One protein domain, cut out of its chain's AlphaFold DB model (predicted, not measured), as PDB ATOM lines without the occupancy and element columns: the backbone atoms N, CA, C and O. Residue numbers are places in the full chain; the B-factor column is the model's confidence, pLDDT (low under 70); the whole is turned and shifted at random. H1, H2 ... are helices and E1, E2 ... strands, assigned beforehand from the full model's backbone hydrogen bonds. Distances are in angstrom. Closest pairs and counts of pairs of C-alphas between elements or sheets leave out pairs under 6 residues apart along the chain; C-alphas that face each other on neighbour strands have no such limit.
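AT A GLANCE: This is residues 107 to 169 and 191 to 203 of the 280 residues of an uncharacterized protein of Vitis vinifera (UniProt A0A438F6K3). The long helix H1, then H2 and the strand E1, follow one another along a thin extended rod, and the short helix H3 packs on residues 132 to 139 of H1. Residues 154 to 169 stick out at one end. The 76 printed residues hold three named helices and one named strand, in the order H1, H2, E1, H3, mostly helix; the whole is extended, with a radius of gyration of the C-alphas of 20.3 A and spans of 70 by 28 by 19 A.

IN THESE COORDINATES: Find C-alpha 113 at (2.193, 29.272, -13.858); from there H1, residues 113 to 140, runs 40.6 A. Next come H2, residues 147 to 160, 19.5 A, and E1, residues 164 to 169. H3, residues 195 to 201, ends at (-24.845, 34.734, -19.581).

HOW THE PARTS SIT: Look at Gly 135 and Ser 199: their C-alphas, 5.6 A apart, are the closest of H1 and H3, which touch at a shallow tilt of 24 degrees, opposite ways. H2 and H3 are apart. E1 pairs with no named strand. In H1, H2 and H3 every O i to N i+4 pair is within hydrogen-bond range.

THE WHOLE: Residues 170 to 190 are not printed; C-alphas 169 and 191 are 27.5 A apart across this cut. Residues 191 to 194 have pLDDT under 70.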
ATOM      1  N   GLY A 107      -5.862  26.091  -3.511       73.12
ATOM      2  CA  GLY A 107      -5.178  24.832  -3.842       73.12
ATOM      3  C   GLY A 107      -4.360  24.869  -5.137       73.12
ATOM      4  O   GLY A 107      -3.539  23.992  -5.355       73.12
ATOM      5  N   ALA A 108      -4.562  25.882  -5.983       80.19
ATOM      6  CA  ALA A 108      -3.869  26.030  -7.259       80.19
ATOM      7  C   ALA A 108      -2.553  26.817  -7.135       80.19
ATOM      8  O   ALA A 108      -1.660  26.673  -7.958       80.19
ATOM      9  N   ARG A 109      -2.418  27.649  -6.095       79.62
ATOM     10  CA  ARG A 109      -1.290  28.583  -5.898       79.62
ATOM     11  C   ARG A 109       0.096  27.942  -5.834       79.62
ATOM     12  O   ARG A 109       1.079  28.654  -5.988       79.62
ATOM     13  N   SER A 110       0.183  26.648  -5.541       81.62
ATOM     14  CA  SER A 110       1.450  25.911  -5.502       81.62
ATOM     15  C   SER A 110       1.863  25.340  -6.860       81.62
ATOM     16  O   SER A 110       2.931  24.741  -6.947       81.62
ATOM     17  N   PHE A 111       1.035  25.477  -7.899       82.19
ATOM     18  CA  PHE A 111       1.348  24.961  -9.227       82.19
ATOM     19  C   PHE A 111       2.233  25.918 -10.035       82.19
ATOM     20  O   PHE A 111       2.176  27.134  -9.825       82.19
ATOM     21  N   PRO A 112       3.024  25.391 -10.992       90.25
ATOM     22  CA  PRO A 112       3.658  26.205 -12.025       90.25
ATOM     23  C   PRO A 112       2.637  27.102 -12.738       90.25
ATOM     24  O   PRO A 112       1.469  26.732 -12.858       90.25
ATOM     25  N   ILE A 113       3.075  28.261 -13.240       83.50
ATOM     26  CA  ILE A 113       2.193  29.272 -13.858       83.50
ATOM     27  C   ILE A 113       1.330  28.660 -14.969       83.50
ATOM     28  O   ILE A 113       0.127  28.903 -15.015       83.50
ATOM     29  N   THR A 114       1.915  27.817 -15.820       84.19
ATOM     30  CA  THR A 114       1.212  27.135 -16.916       84.19
ATOM     31  C   THR A 114       0.095  26.224 -16.404       84.19
ATOM     32  O   THR A 114      -1.058  26.376 -16.803       84.19
ATOM     33  N   ALA A 115       0.399  25.349 -15.444       85.19
ATOM     34  CA  ALA A 115      -0.579  24.464 -14.813       85.19
ATOM     35  C   ALA A 115      -1.664  25.241 -14.043       85.19
ATOM     36  O   ALA A 115      -2.836  24.864 -14.054       85.19
ATOM     37  N   PHE A 116      -1.300  26.354 -13.400       85.88
ATOM     38  CA  PHE A 116      -2.239  27.242 -12.718       85.88
ATOM     39  C   PHE A 116      -3.241  27.881 -13.691       85.88
ATOM     40  O   PHE A 116      -4.449  27.888 -13.424       85.88
ATOM     41  N   VAL A 117      -2.752  28.394 -14.825       86.94
ATOM     42  CA  VAL A 117      -3.585  28.985 -15.882       86.94
ATOM     43  C   VAL A 117      -4.497  27.927 -16.497       86.94
ATOM     44  O   VAL A 117      -5.707  28.142 -16.550       86.94
ATOM     45  N   GLN A 118      -3.957  26.762 -16.869       87.12
ATOM     46  CA  GLN A 118      -4.742  25.650 -17.415       87.12
ATOM     47  C   GLN A 118      -5.843  25.205 -16.447       87.12
ATOM     48  O   GLN A 118      -7.007  25.111 -16.831       87.12
ATOM     49  N   LEU A 119      -5.517  24.991 -15.169       87.12
ATOM     50  CA  LEU A 119      -6.507  24.598 -14.167       87.12
ATOM     51  C   LEU A 119      -7.626  25.636 -14.032       87.12
ATOM     52  O   LEU A 119      -8.798  25.270 -13.934       87.12
ATOM     53  N   THR A 120      -7.273  26.922 -14.008       86.81
ATOM     54  CA  THR A 120      -8.254  28.010 -13.913       86.81
ATOM     55  C   THR A 120      -9.160  28.015 -15.141       86.81
ATOM     56  O   THR A 120     -10.381  28.050 -14.992       86.81
ATOM     57  N   PHE A 121      -8.576  27.892 -16.333       88.88
ATOM     58  CA  PHE A 121      -9.301  27.820 -17.597       88.88
ATOM     59  C   PHE A 121     -10.291  26.649 -17.628       88.88
ATOM     60  O   PHE A 121     -11.490  26.862 -17.802       88.88
ATOM     61  N   TYR A 122      -9.825  25.419 -17.389       88.88
ATOM     62  CA  TYR A 122     -10.680  24.232 -17.468       88.88
ATOM     63  C   TYR A 122     -11.761  24.215 -16.387       88.88
ATOM     64  O   TYR A 122     -12.886  23.797 -16.656       88.88
ATOM     65  N   ARG A 123     -11.471  24.732 -15.185       87.94
ATOM     66  CA  ARG A 123     -12.502  24.911 -14.153       87.94
ATOM     67  C   ARG A 123     -13.584  25.875 -14.618       87.94
ATOM     68  O   ARG A 123     -14.758  25.524 -14.545       87.94
ATOM     69  N   VAL A 124     -13.215  27.056 -15.115       87.69
ATOM     70  CA  VAL A 124     -14.193  28.034 -15.622       87.69
ATOM     71  C   VAL A 124     -14.999  27.437 -16.775       87.69
ATOM     72  O   VAL A 124     -16.225  27.482 -16.723       87.69
ATOM     73  N   ASN A 125     -14.347  26.788 -17.743       89.88
ATOM     74  CA  ASN A 125     -15.041  26.120 -18.842       89.88
ATOM     75  C   ASN A 125     -16.057  25.082 -18.335       89.88
ATOM     76  O   ASN A 125     -17.211  25.093 -18.756       89.88
ATOM     77  N   SER A 126     -15.674  24.239 -17.369       90.00
ATOM     78  CA  SER A 126     -16.589  23.242 -16.798       90.00
ATOM     79  C   SER A 126     -17.825  23.879 -16.147       90.00
ATOM     80  O   SER A 126     -18.937  23.390 -16.338       90.00
ATOM     81  N   TYR A 127     -17.668  25.019 -15.459       88.38
ATOM     82  CA  TYR A 127     -18.804  25.773 -14.925       88.38
ATOM     83  C   TYR A 127     -19.737  26.276 -16.031       88.38
ATOM     84  O   TYR A 127     -20.956  26.184 -15.874       88.38
ATOM     85  N   PHE A 128     -19.189  26.792 -17.136       90.56
ATOM     86  CA  PHE A 128     -19.987  27.258 -18.273       90.56
ATOM     87  C   PHE A 128     -20.718  26.114 -18.973       90.56
ATOM     88  O   PHE A 128     -21.897  26.262 -19.288       90.56
ATOM     89  N   ALA A 129     -20.054  24.976 -19.182       89.12
ATOM     90  CA  ALA A 129     -20.659  23.795 -19.792       89.12
ATOM     91  C   ALA A 129     -21.861  23.300 -18.971       89.12
ATOM     92  O   ALA A 129     -22.979  23.250 -19.485       89.12
ATOM     93  N   VAL A 130     -21.659  23.058 -17.670       89.56
ATOM     94  CA  VAL A 130     -22.711  22.563 -16.765       89.56
ATOM     95  C   VAL A 130     -23.875  23.551 -16.654       89.56
ATOM     96  O   VAL A 130     -25.039  23.159 -16.720       89.56
ATOM     97  N   ARG A 131     -23.599  24.853 -16.488       88.88
ATOM     98  CA  ARG A 131     -24.672  25.850 -16.324       88.88
ATOM     99  C   ARG A 131     -25.477  26.080 -17.593       88.88
ATOM    100  O   ARG A 131     -26.674  26.336 -17.492       88.88
ATOM    101  N   ARG A 132     -24.846  25.973 -18.760       88.88
ATOM    102  CA  ARG A 132     -25.536  26.056 -20.047       88.88
ATOM    103  C   ARG A 132     -26.490  24.887 -20.239       88.88
ATOM    104  O   ARG A 132     -27.645  25.122 -20.568       88.88
ATOM    105  N   GLU A 133     -26.030  23.662 -19.997       88.81
ATOM    106  CA  GLU A 133     -26.872  22.466 -20.100       88.81
ATOM    107  C   GLU A 133     -28.056  22.538 -19.129       88.81
ATOM    108  O   GLU A 133     -29.204  22.339 -19.523       88.81
ATOM    109  N   HIS A 134     -27.801  22.943 -17.884       86.25
ATOM    110  CA  HIS A 134     -28.855  23.151 -16.896       86.25
ATOM    111  C   HIS A 134     -29.860  24.238 -17.321       86.25
ATOM    112  O   HIS A 134     -31.067  24.053 -17.185       86.25
ATOM    113  N   GLY A 135     -29.384  25.373 -17.846       85.69
ATOM    114  CA  GLY A 135     -30.249  26.440 -18.361       85.69
ATOM    115  C   GLY A 135     -31.097  25.987 -19.552       85.69
ATOM    116  O   GLY A 135     -32.300  26.237 -19.576       85.69
ATOM    117  N   ALA A 136     -30.492  25.265 -20.498       86.62
ATOM    118  CA  ALA A 136     -31.171  24.723 -21.670       86.62
ATOM    119  C   ALA A 136     -32.244  23.688 -21.295       86.62
ATOM    120  O   ALA A 136     -33.365  23.774 -21.785       86.62
ATOM    121  N   SER A 137     -31.931  22.761 -20.384       88.25
ATOM    122  CA  SER A 137     -32.870  21.741 -19.897       88.25
ATOM    123  C   SER A 137     -34.107  22.353 -19.225       88.25
ATOM    124  O   SER A 137     -35.243  21.951 -19.488       88.25
ATOM    125  N   ARG A 138     -33.908  23.398 -18.413       85.19
ATOM    126  CA  ARG A 138     -35.011  24.119 -17.762       85.19
ATOM    127  C   ARG A 138     -35.882  24.889 -18.745       85.19
ATOM    128  O   ARG A 138     -37.104  24.828 -18.647       85.19
ATOM    129  N   LEU A 139     -35.266  25.567 -19.714       85.94
ATOM    130  CA  LEU A 139     -36.004  26.232 -20.788       85.94
ATOM    131  C   LEU A 139     -36.821  25.231 -21.612       85.94
ATOM    132  O   LEU A 139     -37.981  25.498 -21.912       85.94
ATOM    133  N   ALA A 140     -36.250  24.066 -21.932       87.44
ATOM    134  CA  ALA A 140     -36.954  23.001 -22.646       87.44
ATOM    135  C   ALA A 140     -38.134  22.429 -21.841       87.44
ATOM    136  O   ALA A 140     -39.127  22.004 -22.422       87.44
ATOM    137  N   SER A 141     -38.045  22.468 -20.509       89.56
ATOM    138  CA  SER A 141     -39.116  22.057 -19.592       89.56
ATOM    139  C   SER A 141     -40.185  23.142 -19.379       89.56
ATOM    140  O   SER A 141     -41.117  22.937 -18.604       89.56
ATOM    141  N   GLY A 142     -40.066  24.298 -20.045       86.25
ATOM    142  CA  GLY A 142     -41.007  25.417 -19.934       86.25
ATOM    143  C   GLY A 142     -40.906  26.200 -18.624       86.25
ATOM    144  O   GLY A 142     -41.799  26.988 -18.313       86.25
ATOM    145  N   GLU A 143     -39.837  26.010 -17.845       85.56
ATOM    146  CA  GLU A 143     -39.622  26.790 -16.628       85.56
ATOM    147  C   GLU A 143     -39.281  28.244 -16.987       85.56
ATOM    148  O   GLU A 143     -38.493  28.515 -17.896       85.56
ATOM    149  N   GLN A 144     -39.856  29.197 -16.250       81.50
ATOM    150  CA  GLN A 144     -39.639  30.631 -16.484       81.50
ATOM    151  C   GLN A 144     -38.488  31.199 -15.638       81.50
ATOM    152  O   GLN A 144     -37.764  32.099 -16.082       81.50
ATOM    153  N   TYR A 145     -38.276  30.654 -14.435       81.75
ATOM    154  CA  TYR A 145     -37.312  31.164 -13.463       81.75
ATOM    155  C   TYR A 145     -36.295  30.106 -13.020       81.75
ATOM    156  O   TYR A 145     -36.387  28.915 -13.311       81.75
ATOM    157  N   THR A 146     -35.245  30.561 -12.336       81.75
ATOM    158  CA  THR A 146     -34.298  29.649 -11.676       81.75
ATOM    159  C   THR A 146     -34.921  29.046 -10.421       81.75
ATOM    160  O   THR A 146     -35.721  29.701  -9.760       81.75
ATOM    161  N   SER A 147     -34.461  27.864 -10.007       81.94
ATOM    162  CA  SER A 147     -34.976  27.157  -8.825       81.94
ATOM    163  C   SER A 147     -34.916  28.001  -7.553       81.94
ATOM    164  O   SER A 147     -35.794  27.927  -6.699       81.94
ATOM    165  N   TYR A 148     -33.889  28.846  -7.435       80.00
ATOM    166  CA  TYR A 148     -33.760  29.807  -6.347       80.00
ATOM    167  C   TYR A 148     -34.889  30.846  -6.347       80.00
ATOM    168  O   TYR A 148     -35.450  31.166  -5.297       80.00
ATOM    169  N   VAL A 149     -35.206  31.387  -7.524       79.06
ATOM    170  CA  VAL A 149     -36.274  32.374  -7.696       79.06
ATOM    171  C   VAL A 149     -37.632  31.710  -7.489       79.06
ATOM    172  O   VAL A 149     -38.420  32.242  -6.713       79.06
ATOM    173  N   ASP A 150     -37.863  30.522  -8.051       82.38
ATOM    174  CA  ASP A 150     -39.088  29.744  -7.819       82.38
ATOM    175  C   ASP A 150     -39.304  29.475  -6.330       82.38
ATOM    176  O   ASP A 150     -40.382  29.726  -5.796       82.38
ATOM    177  N   ALA A 151     -38.262  29.046  -5.611       83.38
ATOM    178  CA  ALA A 151     -38.341  28.828  -4.169       83.38
ATOM    179  C   ALA A 151     -38.717  30.111  -3.409       83.38
ATOM    180  O   ALA A 151     -39.521  30.068  -2.474       83.38
ATOM    181  N   LYS A 152     -38.178  31.269  -3.814       81.81
ATOM    182  CA  LYS A 152     -38.549  32.569  -3.236       81.81
ATOM    183  C   LYS A 152     -39.982  32.974  -3.569       81.81
ATOM    184  O   LYS A 152     -40.671  33.471  -2.678       81.81
ATOM    185  N   ILE A 153     -40.418  32.788  -4.813       82.06
ATOM    186  CA  ILE A 153     -41.790  33.075  -5.244       82.06
ATOM    187  C   ILE A 153     -42.751  32.201  -4.442       82.06
ATOM    188  O   ILE A 153     -43.638  32.736  -3.784       82.06
ATOM    189  N   ASN A 154     -42.510  30.894  -4.375       85.31
ATOM    190  CA  ASN A 154     -43.337  29.954  -3.619       85.31
ATOM    191  C   ASN A 154     -43.390  30.304  -2.126       85.31
ATOM    192  O   ASN A 154     -44.470  30.340  -1.539       85.31
ATOM    193  N   ALA A 155     -42.257  30.657  -1.512       82.25
ATOM    194  CA  ALA A 155     -42.239  31.123  -0.126       82.25
ATOM    195  C   ALA A 155     -43.054  32.414   0.071       82.25
ATOM    196  O   ALA A 155     -43.731  32.576   1.089       82.25
ATOM    197  N   ASN A 156     -43.018  33.336  -0.896       81.00
ATOM    198  CA  ASN A 156     -43.821  34.554  -0.863       81.00
ATOM    199  C   ASN A 156     -45.316  34.268  -1.064       81.00
ATOM    200  O   ASN A 156     -46.120  34.895  -0.382       81.00
ATOM    201  N   VAL A 157     -45.684  33.319  -1.927       81.81
ATOM    202  CA  VAL A 157     -47.075  32.880  -2.142       81.81
ATOM    203  C   VAL A 157     -47.642  32.253  -0.868       81.81
ATOM    204  O   VAL A 157     -48.691  32.681  -0.390       81.81
ATOM    205  N   VAL A 158     -46.910  31.319  -0.251       82.81
ATOM    206  CA  VAL A 158     -47.288  30.703   1.036       82.81
ATOM    207  C   VAL A 158     -47.406  31.748   2.144       82.81
ATOM    208  O   VAL A 158     -48.235  31.637   3.039       82.81
ATOM    209  N   LYS A 159     -46.581  32.792   2.110       78.75
ATOM    210  CA  LYS A 159     -46.705  33.889   3.065       78.75
ATOM    211  C   LYS A 159     -47.930  34.758   2.775       78.75
ATOM    212  O   LYS A 159     -48.633  35.134   3.708       78.75
ATOM    213  N   ALA A 160     -48.181  35.081   1.509       77.19
ATOM    214  CA  ALA A 160     -49.302  35.913   1.092       77.19
ATOM    215  C   ALA A 160     -50.658  35.258   1.385       77.19
ATOM    216  O   ALA A 160     -51.598  35.976   1.703       77.19
ATOM    217  N   SER A 161     -50.747  33.923   1.378       78.38
ATOM    218  CA  SER A 161     -51.978  33.211   1.753       78.38
ATOM    219  C   SER A 161     -52.396  33.420   3.214       78.38
ATOM    220  O   SER A 161     -53.555  33.212   3.550       78.38
ATOM    221  N   SER A 162     -51.481  33.870   4.081       79.00
ATOM    222  CA  SER A 162     -51.793  34.261   5.465       79.00
ATOM    223  C   SER A 162     -52.266  35.715   5.613       79.00
ATOM    224  O   SER A 162     -52.556  36.159   6.726       79.00
ATOM    225  N   HIS A 163     -52.294  36.485   4.522       80.81
ATOM    226  CA  HIS A 163     -52.725  37.878   4.536       80.81
ATOM    227  C   HIS A 163     -54.211  37.998   4.178       80.81
ATOM    228  O   HIS A 163     -54.703  37.336   3.269       80.81
ATOM    229  N   GLU A 164     -54.912  38.900   4.857       80.12
ATOM    230  CA  GLU A 164     -56.287  39.281   4.532       80.12
ATOM    231  C   GLU A 164     -56.245  40.531   3.647       80.12
ATOM    232  O   GLU A 164     -55.619  41.532   4.005       80.12
ATOM    233  N   VAL A 165     -56.894  40.479   2.484       76.75
ATOM    234  CA  VAL A 165     -57.013  41.622   1.574       76.75
ATOM    235  C   VAL A 165     -58.438  42.152   1.647       76.75
ATOM    236  O   VAL A 165     -59.384  41.454   1.298       76.75
ATOM    237  N   VAL A 166     -58.584  43.396   2.092       77.81
ATOM    238  CA  VAL A 166     -59.862  44.107   2.150       77.81
ATOM    239  C   VAL A 166     -59.915  45.089   0.985       77.81
ATOM    240  O   VAL A 166     -59.068  45.979   0.883       77.81
ATOM    241  N   LEU A 167     -60.893  44.922   0.098       73.31
ATOM    242  CA  LEU A 167     -61.165  45.854  -0.995       73.31
ATOM    243  C   LEU A 167     -61.830  47.118  -0.431       73.31
ATOM    244  O   LEU A 167     -62.843  47.015   0.254       73.31
ATOM    245  N   TYR A 168     -61.266  48.290  -0.728       74.19
ATOM    246  CA  TYR A 168     -61.846  49.583  -0.344       74.19
ATOM    247  C   TYR A 168     -62.478  50.297  -1.540       74.19
ATOM    248  O   TYR A 168     -63.584  50.812  -1.420       74.19
ATOM    249  N   ASP A 169     -61.800  50.302  -2.690       72.38
ATOM    250  CA  ASP A 169     -62.308  50.918  -3.917       72.38
ATOM    251  C   ASP A 169     -61.871  50.096  -5.135       72.38
ATOM    252  O   ASP A 169     -60.682  49.976  -5.432       72.38
ATOM    253  N   GLU A 191     -38.617  42.620 -12.897       48.94
ATOM    254  CA  GLU A 191     -38.414  41.406 -13.681       48.94
ATOM    255  C   GLU A 191     -37.016  41.255 -14.310       48.94
ATOM    256  O   GLU A 191     -36.873  41.432 -15.511       48.94
ATOM    257  N   HIS A 192     -35.964  40.847 -13.592       49.16
ATOM    258  CA  HIS A 192     -34.678  40.586 -14.285       49.16
ATOM    259  C   HIS A 192     -33.902  39.341 -13.838       49.16
ATOM    260  O   HIS A 192     -32.674  39.336 -13.830       49.16
ATOM    261  N   ILE A 193     -34.591  38.233 -13.534       54.75
ATOM    262  CA  ILE A 193     -33.956  36.895 -13.533       54.75
ATOM    263  C   ILE A 193     -34.843  35.891 -14.275       54.75
ATOM    264  O   ILE A 193     -35.244  34.854 -13.744       54.75
ATOM    265  N   VAL A 194     -35.177  36.223 -15.519       67.69
ATOM    266  CA  VAL A 194     -35.787  35.269 -16.448       67.69
ATOM    267  C   VAL A 194     -34.706  34.283 -16.892       67.69
ATOM    268  O   VAL A 194     -33.553  34.678 -17.109       67.69
ATOM    269  N   LEU A 195     -35.045  32.998 -17.031       75.62
ATOM    270  CA  LEU A 195     -34.097  31.968 -17.481       75.62
ATOM    271  C   LEU A 195     -33.403  32.316 -18.810       75.62
ATOM    272  O   LEU A 195     -32.277  31.886 -19.042       75.62
ATOM    273  N   THR A 196     -34.012  33.166 -19.637       72.31
ATOM    274  CA  THR A 196     -33.410  33.728 -20.854       72.31
ATOM    275  C   THR A 196     -32.104  34.488 -20.583       72.31
ATOM    276  O   THR A 196     -31.105  34.233 -21.254       72.31
ATOM    277  N   TYR A 197     -32.049  35.349 -19.559       75.81
ATOM    278  CA  TYR A 197     -30.827  36.075 -19.175       75.81
ATOM    279  C   TYR A 197     -29.735  35.136 -18.668       75.81
ATOM    280  O   TYR A 197     -28.552  35.319 -18.976       75.81
ATOM    281  N   VAL A 198     -30.125  34.105 -17.912       76.44
ATOM    282  CA  VAL A 198     -29.197  33.065 -17.456       76.44
ATOM    283  C   VAL A 198     -28.591  32.366 -18.669       76.44
ATOM    284  O   VAL A 198     -27.370  32.270 -18.763       76.44
ATOM    285  N   SER A 199     -29.410  31.960 -19.636       78.00
ATOM    286  CA  SER A 199     -28.936  31.296 -20.851       78.00
ATOM    287  C   SER A 199     -27.980  32.161 -21.672       78.00
ATOM    288  O   SER A 199     -26.940  31.659 -22.090       78.00
ATOM    289  N   ILE A 200     -28.255  33.460 -21.828       80.94
ATOM    290  CA  ILE A 200     -27.343  34.397 -22.511       80.94
ATOM    291  C   ILE A 200     -26.009  34.515 -21.758       80.94
ATOM    292  O   ILE A 200     -24.945  34.465 -22.372       80.94
ATOM    293  N   THR A 201     -26.048  34.606 -20.425       82.94
ATOM    294  CA  THR A 201     -24.845  34.734 -19.581       82.94
ATOM    295  C   THR A 201     -23.879  33.561 -19.771       82.94
ATOM    296  O   THR A 201     -22.663  33.750 -19.781       82.94
ATOM    297  N   TRP A 202     -24.409  32.346 -19.941       84.56
ATOM    298  CA  TRP A 202     -23.615  31.121 -20.098       84.56
ATOM    299  C   TRP A 202     -23.455  30.675 -21.562       84.56
ATOM    300  O   TRP A 202     -22.875  29.618 -21.802       84.56
ATOM    301  N   ALA A 203     -23.927  31.461 -22.535       82.12
ATOM    302  CA  ALA A 203     -23.845  31.160 -23.967       82.12
ATOM    303  C   ALA A 203     -22.428  31.213 -24.583       82.12
ATOM    304  O   ALA A 203     -22.180  30.450 -25.520       82.12
TER     305      ALA A 203